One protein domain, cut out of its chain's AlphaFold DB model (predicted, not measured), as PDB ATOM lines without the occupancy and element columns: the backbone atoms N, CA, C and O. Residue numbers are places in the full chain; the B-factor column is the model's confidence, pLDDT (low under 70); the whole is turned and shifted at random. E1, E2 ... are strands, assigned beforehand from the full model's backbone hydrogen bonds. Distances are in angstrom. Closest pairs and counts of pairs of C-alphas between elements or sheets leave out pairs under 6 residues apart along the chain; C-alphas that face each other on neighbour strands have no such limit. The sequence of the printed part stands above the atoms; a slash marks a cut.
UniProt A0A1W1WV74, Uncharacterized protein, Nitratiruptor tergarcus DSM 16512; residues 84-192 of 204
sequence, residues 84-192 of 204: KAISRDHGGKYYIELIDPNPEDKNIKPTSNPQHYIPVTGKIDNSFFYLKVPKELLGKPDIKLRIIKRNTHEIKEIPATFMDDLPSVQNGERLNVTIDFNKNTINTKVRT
ATOM      1  N   LYS A  84      -8.340  28.121   3.087       82.94
ATOM      2  CA  LYS A  84      -8.054  28.397   4.506       82.94
ATOM      3  C   LYS A  84      -8.744  27.443   5.470       82.94
ATOM      4  O   LYS A  84      -8.243  27.209   6.566       82.94
ATOM      5  N   ALA A  85      -9.878  26.881   5.072       81.94
ATOM      6  CA  ALA A  85     -10.592  25.886   5.854       81.94
ATOM      7  C   ALA A  85     -11.280  24.887   4.931       81.94
ATOM      8  O   ALA A  85     -11.703  25.238   3.834       81.94
ATOM      9  N   ILE A  86     -11.405  23.645   5.394       86.31
ATOM     10  CA  ILE A  86     -12.052  22.567   4.648       86.31
ATOM     11  C   ILE A  86     -12.970  21.768   5.561       86.31
ATOM     12  O   ILE A  86     -12.702  21.595   6.752       86.31
ATOM     13  N   SER A  87     -14.058  21.269   4.996       90.19
ATOM     14  CA  SER A  87     -14.998  20.388   5.669       90.19
ATOM     15  C   SER A  87     -15.690  19.457   4.676       90.19
ATOM     16  O   SER A  87     -15.631  19.631   3.458       90.19
ATOM     17  N   ARG A  88     -16.364  18.450   5.220       86.50
ATOM     18  CA  ARG A  88     -17.277  17.571   4.506       86.50
ATOM     19  C   ARG A  88     -18.631  17.623   5.204       86.50
ATOM     20  O   ARG A  88     -18.698  17.721   6.430       86.50
ATOM     21  N   ASP A  89     -19.705  17.542   4.433       87.12
ATOM     22  CA  ASP A  89     -21.028  17.318   5.001       87.12
ATOM     23  C   ASP A  89     -21.130  15.924   5.651       87.12
ATOM     24  O   ASP A  89     -20.430  14.980   5.282       87.12
ATOM     25  N   HIS A  90     -22.050  15.765   6.599       82.12
ATOM     26  CA  HIS A  90     -22.311  14.482   7.259       82.12
ATOM     27  C   HIS A  90     -22.697  13.373   6.271       82.12
ATOM     28  O   HIS A  90     -22.362  12.214   6.493       82.12
ATOM     29  N   GLY A  91     -23.371  13.721   5.169       81.69
ATOM     30  CA  GLY A  91     -23.750  12.773   4.123       81.69
ATOM     31  C   GLY A  91     -22.609  12.403   3.172       81.69
ATOM     32  O   GLY A  91     -22.781  11.527   2.327       81.69
ATOM     33  N   GLY A  92     -21.458  13.072   3.265       84.19
ATOM     34  CA  GLY A  92     -20.335  12.898   2.355       84.19
ATOM     35  C   GLY A  92     -20.650  13.208   0.892       84.19
ATOM     36  O   GLY A  92     -19.913  12.734   0.023       84.19
ATOM     37  N   LYS A  93     -21.712  13.966   0.607       87.94
ATOM     38  CA  LYS A  93     -22.127  14.394  -0.736       87.94
ATOM     39  C   LYS A  93     -21.339  15.608  -1.219       87.94
ATOM     40  O   LYS A  93     -21.084  15.737  -2.418       87.94
ATOM     41  N   TYR A  94     -20.920  16.462  -0.294       88.62
ATOM     42  CA  TYR A  94     -20.314  17.754  -0.552       88.62
ATOM     43  C   TYR A  94     -18.968  17.883   0.157       88.62
ATOM     44  O   TYR A  94     -18.776  17.478   1.305       88.62
ATOM     45  N   TYR A  95     -18.018  18.476  -0.547       90.94
ATOM     46  CA  TYR A  95     -16.784  18.983   0.020       90.94
ATOM     47  C   TYR A  95     -16.869  20.507   0.031       90.94
ATOM     48  O   TYR A  95     -17.253  21.106  -0.971       90.94
ATOM     49  N   ILE A  96     -16.600  21.116   1.180       89.19
ATOM     50  CA  ILE A  96     -16.788  22.548   1.401       89.19
ATOM     51  C   ILE A  96     -15.433  23.152   1.738       89.19
ATOM     52  O   ILE A  96     -14.802  22.757   2.717       89.19
ATOM     53  N   GLU A  97     -15.005  24.119   0.940       89.75
ATOM     54  CA  GLU A  97     -13.771  24.873   1.117       89.75
ATOM     55  C   GLU A  97     -14.103  26.338   1.400       89.75
ATOM     56  O   GLU A  97     -14.963  26.931   0.747       89.75
ATOM     57  N   LEU A  98     -13.398  26.937   2.354       87.38
ATOM     58  CA  LEU A  98     -13.351  28.381   2.521       87.38
ATOM     59  C   LEU A  98     -12.125  28.918   1.793       87.38
ATOM     60  O   LEU A  98     -10.999  28.496   2.077       87.38
ATOM     61  N   ILE A  99     -12.357  29.856   0.888       86.81
ATOM     62  CA  ILE A  99     -11.350  30.412  -0.000       86.81
ATOM     63  C   ILE A  99     -11.154  31.876   0.330       86.81
ATOM     64  O   ILE A  99     -12.098  32.667   0.295       86.81
ATOM     65  N   ASP A 100      -9.902  32.216   0.605       85.19
ATOM     66  CA  ASP A 100      -9.410  33.581   0.618       85.19
ATOM     67  C   ASP A 100      -8.658  33.814  -0.702       85.19
ATOM     68  O   ASP A 100      -7.590  33.221  -0.908       85.19
ATOM     69  N   PRO A 101      -9.218  34.609  -1.632       77.25
ATOM     70  CA  PRO A 101      -8.594  34.857  -2.923       77.25
ATOM     71  C   PRO A 101      -7.305  35.674  -2.799       77.25
ATOM     72  O   PRO A 101      -6.589  35.769  -3.791       77.25
ATOM     73  N   ASN A 102      -6.988  36.237  -1.624       78.44
ATOM     74  CA  ASN A 102      -5.730  36.924  -1.388       78.44
ATOM     75  C   ASN A 102      -4.635  35.932  -0.936       78.44
ATOM     76  O   ASN A 102      -4.588  35.503   0.224       78.44
ATOM     77  N   PRO A 103      -3.699  35.552  -1.827       63.59
ATOM     78  CA  PRO A 103      -2.653  34.598  -1.498       63.59
ATOM     79  C   PRO A 103      -1.581  35.188  -0.578       63.59
ATOM     80  O   PRO A 103      -0.756  34.417  -0.098       63.59
ATOM     81  N   GLU A 104      -1.542  36.504  -0.346       60.69
ATOM     82  CA  GLU A 104      -0.547  37.162   0.516       60.69
ATOM     83  C   GLU A 104      -0.844  36.984   2.008       60.69
ATOM     84  O   GLU A 104       0.062  37.043   2.840       60.69
ATOM     85  N   ASP A 105      -2.066  36.568   2.342       60.72
ATOM     86  CA  ASP A 105      -2.489  36.124   3.671       60.72
ATOM     87  C   ASP A 105      -1.932  34.739   4.058       60.72
ATOM     88  O   ASP A 105      -2.578  33.908   4.709       60.72
ATOM     89  N   LYS A 106      -0.683  34.466   3.664       54.78
ATOM     90  CA  LYS A 106       0.104  33.273   4.032       54.78
ATOM     91  C   LYS A 106       0.375  33.198   5.536       54.78
ATOM     92  O   LYS A 106       0.785  32.151   6.035       54.78
ATOM     93  N   ASN A 107       0.158  34.305   6.245       52.50
ATOM     94  CA  ASN A 107       0.352  34.422   7.686       52.50
ATOM     95  C   ASN A 107      -0.819  33.863   8.501       52.50
ATOM     96  O   ASN A 107      -0.621  33.552   9.674       52.50
ATOM     97  N   ILE A 108      -1.989  33.646   7.887       59.47
ATOM     98  CA  ILE A 108      -3.090  32.898   8.507       59.47
ATOM     99  C   ILE A 108      -2.736  31.415   8.413       59.47
ATOM    100  O   ILE A 108      -3.200  30.668   7.550       59.47
ATOM    101  N   LYS A 109      -1.797  31.003   9.261       55.62
ATOM    102  CA  LYS A 109      -1.449  29.599   9.428       55.62
ATOM    103  C   LYS A 109      -2.560  28.924  10.218       55.62
ATOM    104  O   LYS A 109      -3.163  29.571  11.076       55.62
ATOM    105  N   PRO A 110      -2.786  27.619  10.005       51.28
ATOM    106  CA  PRO A 110      -3.550  26.853  10.960       51.28
ATOM    107  C   PRO A 110      -2.856  26.967  12.322       51.28
ATOM    108  O   PRO A 110      -1.795  26.387  12.550       51.28
ATOM    109  N   THR A 111      -3.409  27.795  13.205       54.09
ATOM    110  CA  THR A 111      -2.926  27.932  14.575       54.09
ATOM    111  C   THR A 111      -3.224  26.642  15.330       54.09
ATOM    112  O   THR A 111      -4.232  25.973  15.081       54.09
ATOM    113  N   SER A 112      -2.335  26.262  16.243       58.50
ATOM    114  CA  SER A 112      -2.567  25.156  17.172       58.50
ATOM    115  C   SER A 112      -3.566  25.528  18.267       58.50
ATOM    116  O   SER A 112      -4.090  24.633  18.925       58.50
ATOM    117  N   ASN A 113      -3.855  26.823  18.455       61.31
ATOM    118  CA  ASN A 113      -4.825  27.291  19.434       61.31
ATOM    119  C   ASN A 113      -6.261  27.131  18.888       61.31
ATOM    120  O   ASN A 113      -6.649  27.868  17.977       61.31
ATOM    121  N   PRO A 114      -7.089  26.229  19.452       59.19
ATOM    122  CA  PRO A 114      -8.462  26.029  18.995       59.19
ATOM    123  C   PRO A 114      -9.333  27.285  19.135       59.19
ATOM    124  O   PRO A 114     -10.344  27.388  18.450       59.19
ATOM    125  N   GLN A 115      -8.947  28.231  19.999       61.91
ATOM    126  CA  GLN A 115      -9.702  29.453  20.270       61.91
ATOM    127  C   GLN A 115      -9.644  30.483  19.134       61.91
ATOM    128  O   GLN A 115     -10.511  31.347  19.073       61.91
ATOM    129  N   HIS A 116      -8.666  30.422  18.221       68.62
ATOM    130  CA  HIS A 116      -8.634  31.361  17.084       68.62
ATOM    131  C   HIS A 116      -9.477  30.876  15.900       68.62
ATOM    132  O   HIS A 116      -9.578  31.565  14.886       68.62
ATOM    133  N   TYR A 117     -10.082  29.693  16.019       73.75
ATOM    134  CA  TYR A 117     -11.081  29.246  15.069       73.75
ATOM    135  C   TYR A 117     -12.463  29.534  15.609       73.75
ATOM    136  O   TYR A 117     -12.788  29.240  16.760       73.75
ATOM    137  N   ILE A 118     -13.302  30.023  14.717       75.31
ATOM    138  CA  ILE A 118     -14.723  30.132  14.938       75.31
ATOM    139  C   ILE A 118     -15.382  28.873  14.360       75.31
ATOM    140  O   ILE A 118     -15.254  28.590  13.162       75.31
ATOM    141  N   PRO A 119     -16.019  28.044  15.206       77.94
ATOM    142  CA  PRO A 119     -16.801  26.909  14.746       77.94
ATOM    143  C   PRO A 119     -18.028  27.384  13.964       77.94
ATOM    144  O   PRO A 119     -18.903  28.065  14.493       77.94
ATOM    145  N   VAL A 120     -18.104  26.958  12.711       80.06
ATOM    146  CA  VAL A 120     -19.184  27.254  11.779       80.06
ATOM    147  C   VAL A 120     -19.956  25.966  11.511       80.06
ATOM    148  O   VAL A 120     -19.452  25.038  10.882       80.06
ATOM    149  N   THR A 121     -21.187  25.887  11.996       83.19
ATOM    150  CA  THR A 121     -22.128  24.813  11.668       83.19
ATOM    151  C   THR A 121     -23.057  25.282  10.569       83.19
ATOM    152  O   THR A 121     -23.573  26.393  10.630       83.19
ATOM    153  N   GLY A 122     -23.321  24.447   9.571       81.06
ATOM    154  CA  GLY A 122     -24.267  24.832   8.535       81.06
ATOM    155  C   GLY A 122     -25.045  23.698   7.911       81.06
ATOM    156  O   GLY A 122     -24.850  22.531   8.248       81.06
ATOM    157  N   LYS A 123     -25.973  24.069   7.028       83.31
ATOM    158  CA  LYS A 123     -26.886  23.151   6.341       83.31
ATOM    159  C   LYS A 123     -26.938  23.469   4.844       83.31
ATOM    160  O   LYS A 123     -27.150  24.622   4.472       83.31
ATOM    161  N   ILE A 124     -26.765  22.435   4.021       80.44
ATOM    162  CA  ILE A 124     -26.833  22.441   2.551       80.44
ATOM    163  C   ILE A 124     -27.750  21.287   2.138       80.44
ATOM    164  O   ILE A 124     -27.456  20.147   2.485       80.44
ATOM    165  N   ASP A 125     -28.858  21.541   1.435       77.19
ATOM    166  CA  ASP A 125     -29.794  20.501   0.956       77.19
ATOM    167  C   ASP A 125     -30.115  19.416   2.004       77.19
ATOM    168  O   ASP A 125     -29.938  18.216   1.787       77.19
ATOM    169  N   ASN A 126     -30.522  19.838   3.203       74.31
ATOM    170  CA  ASN A 126     -30.784  18.952   4.345       74.31
ATOM    171  C   ASN A 126     -29.590  18.198   4.952       74.31
ATOM    172  O   ASN A 126     -29.764  17.508   5.953       74.31
ATOM    173  N   SER A 127     -28.383  18.410   4.441       81.69
ATOM    174  CA  SER A 127     -27.140  17.841   4.962       81.69
ATOM    175  C   SER A 127     -26.409  18.869   5.823       81.69
ATOM    176  O   SER A 127     -26.216  20.013   5.413       81.69
ATOM    177  N   PHE A 128     -26.013  18.477   7.033       85.12
ATOM    178  CA  PHE A 128     -25.268  19.346   7.944       85.12
ATOM    179  C   PHE A 128     -23.762  19.257   7.686       85.12
ATOM    180  O   PHE A 128     -23.260  18.190   7.339       85.12
ATOM    181  N   PHE A 129     -23.036  20.351   7.897       86.56
ATOM    182  CA  PHE A 129     -21.575  20.387   7.863       86.56
ATOM    183  C   PHE A 129     -21.018  21.186   9.044       86.56
ATOM    184  O   PHE A 129     -21.718  22.000   9.655       86.56
ATOM    185  N   TYR A 130     -19.745  20.951   9.356       87.56
ATOM    186  CA  TYR A 130     -19.023  21.650  10.415       87.56
ATOM    187  C   TYR A 130     -17.655  22.110   9.915       87.56
ATOM    188  O   TYR A 130     -16.808  21.289   9.570       87.56
ATOM    189  N   LEU A 131     -17.427  23.414   9.886       86.56
ATOM    190  CA  LEU A 131     -16.225  24.054   9.371       86.56
ATOM    191  C   LEU A 131     -15.562  24.867  10.488       86.56
ATOM    192  O   LEU A 131     -16.229  25.597  11.210       86.56
ATOM    193  N   LYS A 132     -14.243  24.754  10.643       82.88
ATOM    194  CA  LYS A 132     -13.476  25.617  11.555       82.88
ATOM    195  C   LYS A 132     -12.869  26.750  10.746       82.88
ATOM    196  O   LYS A 132     -11.978  26.500   9.941       82.88
ATOM    197  N   VAL A 133     -13.356  27.967  10.947       81.44
ATOM    198  CA  VAL A 133     -12.932  29.141  10.177       81.44
ATOM    199  C   VAL A 133     -11.963  29.980  11.010       81.44
ATOM    200  O   VAL A 133     -12.309  30.312  12.142       81.44
ATOM    201  N   PRO A 134     -10.762  30.320  10.509       79.19
ATOM    202  CA  PRO A 134      -9.884  31.283  11.173       79.19
ATOM    203  C   PRO A 134     -10.594  32.623  11.396       79.19
ATOM    204  O   PRO A 134     -11.222  33.153  10.475       79.19
ATOM    205  N   LYS A 135     -10.509  33.176  12.610       75.50
ATOM    206  CA  LYS A 135     -11.190  34.427  12.980       75.50
ATOM    207  C   LYS A 135     -10.791  35.602  12.090       75.50
ATOM    208  O   LYS A 135     -11.621  36.458  11.797       75.50
ATOM    209  N   GLU A 136      -9.548  35.621  11.624       77.19
ATOM    210  CA  GLU A 136      -8.975  36.659  10.767       77.19
ATOM    211  C   GLU A 136      -9.702  36.793   9.417       77.19
ATOM    212  O   GLU A 136      -9.543  37.801   8.732       77.19
ATOM    213  N   LEU A 137     -10.504  35.795   9.028       77.25
ATOM    214  CA  LEU A 137     -11.267  35.795   7.777       77.25
ATOM    215  C   LEU A 137     -12.686  36.344   7.924       77.25
ATOM    216  O   LEU A 137     -13.321  36.633   6.917       77.25
ATOM    217  N   LEU A 138     -13.199  36.489   9.146       73.44
ATOM    218  CA  LEU A 138     -14.599  36.859   9.360       73.44
ATOM    219  C   LEU A 138     -14.920  38.294   8.917       73.44
ATOM    220  O   LEU A 138     -16.047  38.553   8.524       73.44
ATOM    221  N   GLY A 139     -13.937  39.199   8.924       69.38
ATOM    222  CA  GLY A 139     -14.103  40.594   8.491       69.38
ATOM    223  C   GLY A 139     -13.584  40.902   7.083       69.38
ATOM    224  O   GLY A 139     -13.420  42.071   6.747       69.38
ATOM    225  N   LYS A 140     -13.241  39.888   6.278       76.81
ATOM    226  CA  LYS A 140     -12.661  40.110   4.945       76.81
ATOM    227  C   LYS A 140     -13.747  40.182   3.863       76.81
ATOM    228  O   LYS A 140     -14.553  39.257   3.777       76.81
ATOM    229  N   PRO A 141     -13.742  41.217   2.997       69.19
ATOM    230  CA  PRO A 141     -14.839  41.472   2.057       69.19
ATOM    231  C   PRO A 141     -14.939  40.493   0.870       69.19
ATOM    232  O   PRO A 141     -15.964  40.481   0.199       69.19
ATOM    233  N   ASP A 142     -13.946  39.626   0.639       79.88
ATOM    234  CA  ASP A 142     -13.864  38.789  -0.575       79.88
ATOM    235  C   ASP A 142     -13.791  37.276  -0.312       79.88
ATOM    236  O   ASP A 142     -13.408  36.489  -1.183       79.88
ATOM    237  N   ILE A 143     -14.150  36.835   0.893       83.06
ATOM    238  CA  ILE A 143     -14.136  35.410   1.227       83.06
ATOM    239  C   ILE A 143     -15.246  34.679   0.475       83.06
ATOM    240  O   ILE A 143     -16.375  35.157   0.350       83.06
ATOM    241  N   LYS A 144     -14.933  33.482  -0.022       86.44
ATOM    242  CA  LYS A 144     -15.880  32.620  -0.732       86.44
ATOM    243  C   LYS A 144     -15.980  31.258  -0.069       86.44
ATOM    244  O   LYS A 144     -14.993  30.710   0.415       86.44
ATOM    245  N   LEU A 145     -17.170  30.676  -0.114       87.50
ATOM    246  CA  LEU A 145     -17.387  29.258   0.143       87.50
ATOM    247  C   LEU A 145     -17.480  28.535  -1.202       87.50
ATOM    248  O   LEU A 145     -18.412  28.761  -1.976       87.50
ATOM    249  N   ARG A 146     -16.509  27.666  -1.488       88.75
ATOM    250  CA  ARG A 146     -16.539  26.758  -2.637       88.75
ATOM    251  C   ARG A 146     -17.114  25.424  -2.195       88.75
ATOM    252  O   ARG A 146     -16.592  24.765  -1.300       88.75
ATOM    253  N   ILE A 147     -18.191  25.017  -2.845       88.44
ATOM    254  CA  ILE A 147     -18.904  23.778  -2.573       88.44
ATOM    255  C   ILE A 147     -18.731  22.867  -3.780       88.44
ATOM    256  O   ILE A 147     -19.086  23.226  -4.900       88.44
ATOM    257  N   ILE A 148     -18.167  21.689  -3.544       90.56
ATOM    258  CA  ILE A 148     -17.844  20.702  -4.567       90.56
ATOM    259  C   ILE A 148     -18.704  19.468  -4.321       90.56
ATOM    260  O   ILE A 148     -18.588  18.797  -3.292       90.56
ATOM    261  N   LYS A 149     -19.568  19.134  -5.275       90.00
ATOM    262  CA  LYS A 149     -20.379  17.918  -5.227       90.00
ATOM    263  C   LYS A 149     -19.513  16.722  -5.609       90.00
ATOM    264  O   LYS A 149     -19.006  16.647  -6.721       90.00
ATOM    265  N   ARG A 150     -19.339  15.763  -4.701       88.12
ATOM    266  CA  ARG A 150     -18.331  14.697  -4.855       88.12
ATOM    267  C   ARG A 150     -18.577  13.753  -6.026       88.12
ATOM    268  O   ARG A 150     -17.622  13.316  -6.652       88.12
ATOM    269  N   ASN A 151     -19.837  13.436  -6.312       87.56
ATOM    270  CA  ASN A 151     -20.161  12.470  -7.363       87.56
ATOM    271  C   ASN A 151     -20.025  13.084  -8.761       87.56
ATOM    272  O   ASN A 151     -19.578  12.414  -9.684       87.56
ATOM    273  N   THR A 152     -20.401  14.354  -8.914       89.06
ATOM    274  CA  THR A 152     -20.422  15.039 -10.216       89.06
ATOM    275  C   THR A 152     -19.209  15.935 -10.445       89.06
ATOM    276  O   THR A 152     -19.000  16.374 -11.566       89.06
ATOM    277  N   HIS A 153     -18.418  16.212  -9.404       88.38
ATOM    278  CA  HIS A 153     -17.354  17.224  -9.393       88.38
ATOM    279  C   HIS A 153     -17.843  18.626  -9.785       88.38
ATOM    280  O   HIS A 153     -17.053  19.479 -10.176       88.38
ATOM    281  N   GLU A 154     -19.146  18.871  -9.659       87.81
ATOM    282  CA  GLU A 154     -19.736  20.184  -9.880       87.81
ATOM    283  C   GLU A 154     -19.250  21.140  -8.790       87.81
ATOM    284  O   GLU A 154     -19.313  20.815  -7.600       87.81
ATOM    285  N   ILE A 155     -18.751  22.302  -9.210       89.06
ATOM    286  CA  ILE A 155     -18.182  23.319  -8.329       89.06
ATOM    287  C   ILE A 155     -19.104  24.527  -8.332       89.06
ATOM    288  O   ILE A 155     -19.419  25.077  -9.386       89.06
ATOM    289  N   LYS A 156     -19.489  24.970  -7.139       87.38
ATOM    290  CA  LYS A 156     -20.242  26.200  -6.934       87.38
ATOM    291  C   LYS A 156     -19.528  27.077  -5.923       87.38
ATOM    292  O   LYS A 156     -19.314  26.667  -4.787       87.38
ATOM    293  N   GLU A 157     -19.162  28.281  -6.338       88.12
ATOM    294  CA  GLU A 157     -18.579  29.290  -5.457       88.12
ATOM    295  C   GLU A 157     -19.647  30.308  -5.075       88.12
ATOM    296  O   GLU A 157     -20.371  30.812  -5.934       88.12
ATOM    297  N   ILE A 158     -19.754  30.595  -3.782       83.88
ATOM    298  CA  ILE A 158     -20.727  31.538  -3.240       83.88
ATOM    299  C   ILE A 158     -19.970  32.548  -2.370       83.88
ATOM    300  O   ILE A 158     -19.147  32.122  -1.552       83.88
ATOM    301  N   PRO A 159     -20.216  33.863  -2.517       80.62
ATOM    302  CA  PRO A 159     -19.687  34.859  -1.593       80.62
ATOM    303  C   PRO A 159     -20.064  34.509  -0.149       80.62
ATOM    304  O   PRO A 159     -21.219  34.192   0.144       80.62
ATOM    305  N   ALA A 160     -19.082  34.535   0.745       76.06
ATOM    306  CA  ALA A 160     -19.241  34.229   2.155       76.06
ATOM    307  C   ALA A 160     -18.981  35.489   2.974       76.06
ATOM    308  O   ALA A 160     -17.892  35.700   3.500       76.06
ATOM    309  N   THR A 161     -20.013  36.319   3.086       68.56
ATOM    310  CA  THR A 161     -20.023  37.439   4.025       68.56
ATOM    311  C   THR A 161     -20.573  36.928   5.345       68.56
ATOM    312  O   THR A 161     -21.759  36.621   5.471       68.56
ATOM    313  N   PHE A 162     -19.699  36.782   6.329       66.81
ATOM    314  CA  PHE A 162     -20.127  36.622   7.711       66.81
ATOM    315  C   PHE A 162     -20.572  38.026   8.170       66.81
ATOM    316  O   PHE A 162     -19.834  38.975   7.947       66.81
ATOM    317  N   MET A 163     -21.811  38.180   8.661       59.69
ATOM    318  CA  MET A 163     -22.495  39.487   8.808       59.69
ATOM    319  C   MET A 163     -21.658  40.620   9.435       59.69
ATOM    320  O   MET A 163     -20.912  40.383  10.374       59.69
ATOM    321  N   ASP A 164     -21.895  41.858   8.984       48.25
ATOM    322  CA  ASP A 164     -21.113  43.075   9.283       48.25
ATOM    323  C   ASP A 164     -20.913  43.417  10.783       48.25
ATOM    324  O   ASP A 164     -19.938  44.080  11.135       48.25
ATOM    325  N   ASP A 165     -21.750  42.903  11.695       50.59
ATOM    326  CA  ASP A 165     -21.685  43.165  13.149       50.59
ATOM    327  C   ASP A 165     -20.821  42.152  13.939       50.59
ATOM    328  O   ASP A 165     -21.064  41.824  15.108       50.59
ATOM    329  N   LEU A 166     -19.728  41.693  13.327       55.69
ATOM    330  CA  LEU A 166     -18.758  40.759  13.911       55.69
ATOM    331  C   LEU A 166     -17.753  41.278  14.957       55.69
ATOM    332  O   LEU A 166     -17.113  40.407  15.559       55.69
ATOM    333  N   PRO A 167     -17.566  42.585  15.267       49.75
ATOM    334  CA  PRO A 167     -16.603  42.953  16.311       49.75
ATOM    335  C   PRO A 167     -16.982  42.396  17.697       49.75
ATOM    336  O   PRO A 167     -16.153  42.390  18.603       49.75
ATOM    337  N   SER A 168     -18.206  41.877  17.851       54.28
ATOM    338  CA  SER A 168     -18.721  41.250  19.068       54.28
ATOM    339  C   SER A 168     -18.486  39.736  19.175       54.28
ATOM    340  O   SER A 168     -18.628  39.200  20.274       54.28
ATOM    341  N   VAL A 169     -18.099  39.039  18.093       59.16
ATOM    342  CA  VAL A 169     -17.984  37.571  18.124       59.16
ATOM    343  C   VAL A 169     -16.729  37.145  18.879       59.16
ATOM    344  O   VAL A 169     -15.579  37.324  18.441       59.16
ATOM    345  N   GLN A 170     -16.959  36.582  20.063       62.62
ATOM    346  CA  GLN A 170     -15.898  36.103  20.931       62.62
ATOM    347  C   GLN A 170     -15.280  34.813  20.385       62.62
ATOM    348  O   GLN A 170     -15.895  34.014  19.678       62.62
ATOM    349  N   ASN A 171     -14.011  34.608  20.727       61.75
ATOM    350  CA  ASN A 171     -13.289  33.390  20.381       61.75
ATOM    351  C   ASN A 171     -14.021  32.162  20.951       61.75
ATOM    352  O   ASN A 171     -14.260  32.090  22.153       61.75
ATOM    353  N   GLY A 172     -14.355  31.192  20.096       58.22
ATOM    354  CA  GLY A 172     -15.088  29.980  20.485       58.22
ATOM    355  C   GLY A 172     -16.615  30.056  20.355       58.22
ATOM    356  O   GLY A 172     -17.278  29.029  20.525       58.22
ATOM    357  N   GLU A 173     -17.183  31.211  20.000       68.00
ATOM    358  CA  GLU A 173     -18.609  31.315  19.672       68.00
ATOM    359  C   GLU A 173     -18.962  30.527  18.408       68.00
ATOM    360  O   GLU A 173     -18.167  30.405  17.477       68.00
ATOM    361  N   ARG A 174     -20.173  29.958  18.377       70.69
ATOM    362  CA  ARG A 174     -20.648  29.144  17.251       70.69
ATOM    363  C   ARG A 174     -21.475  29.980  16.285       70.69
ATOM    364  O   ARG A 174     -22.495  30.562  16.656       70.69
ATOM    365  N   LEU A 175     -21.078  29.954  15.019       75.06
ATOM    366  CA  LEU A 175     -21.839  30.537  13.922       75.06
ATOM    367  C   LEU A 175     -22.690  29.463  13.256       75.06
ATOM    368  O   LEU A 175     -22.190  28.394  12.915       75.06
ATOM    369  N   ASN A 176     -23.969  29.762  13.037       74.06
ATOM    370  CA  ASN A 176     -24.850  28.917  12.241       74.06
ATOM    371  C   ASN A 176     -25.057  29.536  10.861       74.06
ATOM    372  O   ASN A 176     -25.446  30.696  10.756       74.06
ATOM    373  N   VAL A 177     -24.845  28.761   9.805       75.56
ATOM    374  CA  VAL A 177     -25.019  29.196   8.414       75.56
ATOM    375  C   VAL A 177     -25.999  28.314   7.673       75.56
ATOM    376  O   VAL A 177     -25.892  27.089   7.662       75.56
ATOM    377  N   THR A 178     -26.927  28.949   6.976       72.12
ATOM    378  CA  THR A 178     -27.804  28.274   6.026       72.12
ATOM    379  C   THR A 178     -27.409  28.713   4.628       72.12
ATOM    380  O   THR A 178     -27.409  29.910   4.333       72.12
ATOM    381  N   ILE A 179     -27.071  27.747   3.778       72.69
ATOM    382  CA  ILE A 179     -26.706  27.993   2.384       72.69
ATOM    383  C   ILE A 179     -27.912  27.623   1.524       72.69
ATOM    384  O   ILE A 179     -28.342  26.469   1.524       72.69
ATOM    385  N   ASP A 180     -28.467  28.606   0.816       68.62
ATOM    386  CA  ASP A 180     -29.565  28.400  -0.130       68.62
ATOM    387  C   ASP A 180     -29.017  28.470  -1.561       68.62
ATOM    388  O   ASP A 180     -28.689  29.543  -2.079       68.62
ATOM    389  N   PHE A 181     -28.914  27.311  -2.216       67.56
ATOM    390  CA  PHE A 181     -28.419  27.233  -3.586       67.56
ATOM    391  C   PHE A 181     -29.331  27.906  -4.606       67.56
ATOM    392  O   PHE A 181     -28.820  28.335  -5.640       67.56
ATOM    393  N   ASN A 182     -30.633  28.017  -4.344       66.75
ATOM    394  CA  ASN A 182     -31.557  28.652  -5.281       66.75
ATOM    395  C   ASN A 182     -31.346  30.165  -5.319       66.75
ATOM    396  O   ASN A 182     -31.577  30.800  -6.342       66.75
ATOM    397  N   LYS A 183     -30.885  30.736  -4.203       63.00
ATOM    398  CA  LYS A 183     -30.671  32.177  -4.055       63.00
ATOM    399  C   LYS A 183     -29.209  32.591  -4.194       63.00
ATOM    400  O   LYS A 183     -28.942  33.783  -4.226       63.00
ATOM    401  N   ASN A 184     -28.277  31.637  -4.290       67.19
ATOM    402  CA  ASN A 184     -26.829  31.892  -4.265       67.19
ATOM    403  C   ASN A 184     -26.412  32.791  -3.089       67.19
ATOM    404  O   ASN A 184     -25.492  33.594  -3.214       67.19
ATOM    405  N   THR A 185     -27.098  32.671  -1.951       63.28
ATOM    406  CA  THR A 185     -26.834  33.486  -0.766       63.28
ATOM    407  C   THR A 185     -26.544  32.614   0.445       63.28
ATOM    408  O   THR A 185     -27.025  31.483   0.575       63.28
ATOM    409  N   ILE A 186     -25.722  33.157   1.342       64.25
ATOM    410  CA  ILE A 186     -25.362  32.539   2.614       64.25
ATOM    411  C   ILE A 186     -25.965  33.401   3.710       64.25
ATOM    412  O   ILE A 186     -25.585  34.553   3.882       64.25
ATOM    413  N   ASN A 187     -26.915  32.841   4.454       63.66
ATOM    414  CA  ASN A 187     -27.504  33.518   5.603       63.66
ATOM    415  C   ASN A 187     -26.802  33.030   6.869       63.66
ATOM    416  O   ASN A 187     -26.942  31.862   7.245       63.66
ATOM    417  N   THR A 188     -26.059  33.915   7.532       58.91
ATOM    418  CA  THR A 188     -25.371  33.606   8.792       58.91
ATOM    419  C   THR A 188     -26.198  34.105   9.978       58.91
ATOM    420  O   THR A 188     -26.710  35.217   9.941       58.91
ATOM    421  N   LYS A 189     -26.317  33.318  11.050       58.84
ATOM    422  CA  LYS A 189     -26.847  33.754  12.349       58.84
ATOM    423  C   LYS A 189     -25.865  33.365  13.449       58.84
ATOM    424  O   LYS A 189     -25.545  32.184  13.612       58.84
ATOM    425  N   VAL A 190     -25.422  34.344  14.230       53.44
ATOM    426  CA  VAL A 190     -24.670  34.100  15.467       53.44
ATOM    427  C   VAL A 190     -25.646  33.543  16.507       53.44
ATOM    428  O   VAL A 190     -26.741  34.079  16.680       53.44
ATOM    429  N   ARG A 191     -25.292  32.446  17.183       47.06
ATOM    430  CA  ARG A 191     -25.991  32.018  18.400       47.06
ATOM    431  C   ARG A 191     -24.983  31.960  19.533       47.06
ATOM    432  O   ARG A 191     -24.124  31.082  19.545       47.06
ATOM    433  N   THR A 192     -25.133  32.849  20.506       42.88
ATOM    434  CA  THR A 192     -24.492  32.695  21.810       42.88
ATOM    435  C   THR A 192     -25.005  31.385  22.423       42.88
ATOM    436  O   THR A 192     -26.219  31.154  22.421       42.88
TER     437      THR A 192
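AT A GLANCE: This is residues 84 to 192 of the 204 residues of an uncharacterized protein of Nitratiruptor tergarcus DSM 16512 (UniProt A0A1W1WV74). Two sheets of four strands lie face to face as a sandwich, their strands crossed at 48 degrees; the sheets come close together where edge strands E1 and E4 meet, and stand wider apart toward E6 and E8. Two long links, residues 100 to 116 and 160 to 173, pass from one sheet to the other. The printed part has 109 residues, with eight named strands, E1 to E8 in chain order, and no named helix; the class is all strand, though 52 residues, under half, are in named strands. One sheet runs E4, E3, E7, E8 and is mixed; the other runs E1, E2, E5, E6 and is antiparallel. The whole is compact, with a radius of gyration of the C-alphas of 13.3 A, and rounded, spanning 35 by 31 by 24 A.

HOW THE PARTS SIT: In the strongly twisted sheet, E3, residues 117 to 124, and E4, residues 127 to 134, form an antiparallel hairpin; N 120 and O 131 are 2.8 A apart. On the other side of E3, E7, residues 174 to 180, is its parallel neighbour at 30 degrees, with N 177 and O 121 at 2.8 A. E8, residues 185 to 191, forms a hairpin with E7; N 189 and O 176 are 2.8 A apart. In the other sheet, E1, residues 84 to 88, and E2, residues 94 to 99, form a hairpin, with N 87 and O 96 at 2.8 A. E5, residues 144 to 149, is antiparallel to E2, with N 97 and O 146 at 2.8 A, and forms a hairpin with E6, residues 155 to 159, with N 145 and O 158 at 2.8 A. Between the sheets, the closest C-alphas of E1 and E4 are those of Ser 87 and Leu 131, 5.4 A apart; those of E6 and E8 are Ile 158 and Thr 185, 6.9 A. E1 and E8 are apart.

IN THESE COORDINATES: E4 is 22.7 A long, E3 21.2 A, E7 19.5 A and E8 19.2 A. E5 measures 16.0 A, E2 15.5 A, E1 14.2 A and E6 13.4 A. E1 begins at C-alpha 84 (-8.054, 28.397, 4.506), E3 at C-alpha 117 (-11.081, 29.246, 15.069), and E8 ends at C-alpha 191 (-25.991, 32.018, 18.400).

THE WHOLE: The C-alphas farthest apart are those of Thr 152 and Ser 168, 39.3 A. The printed part has no cut. The links E2 to E3 and E6 to E7 are long. The mean pLDDT of the printed part is 73.9; residues 103 to 116, 139, 141, 161 to 173 and 180 to 192 are under 70.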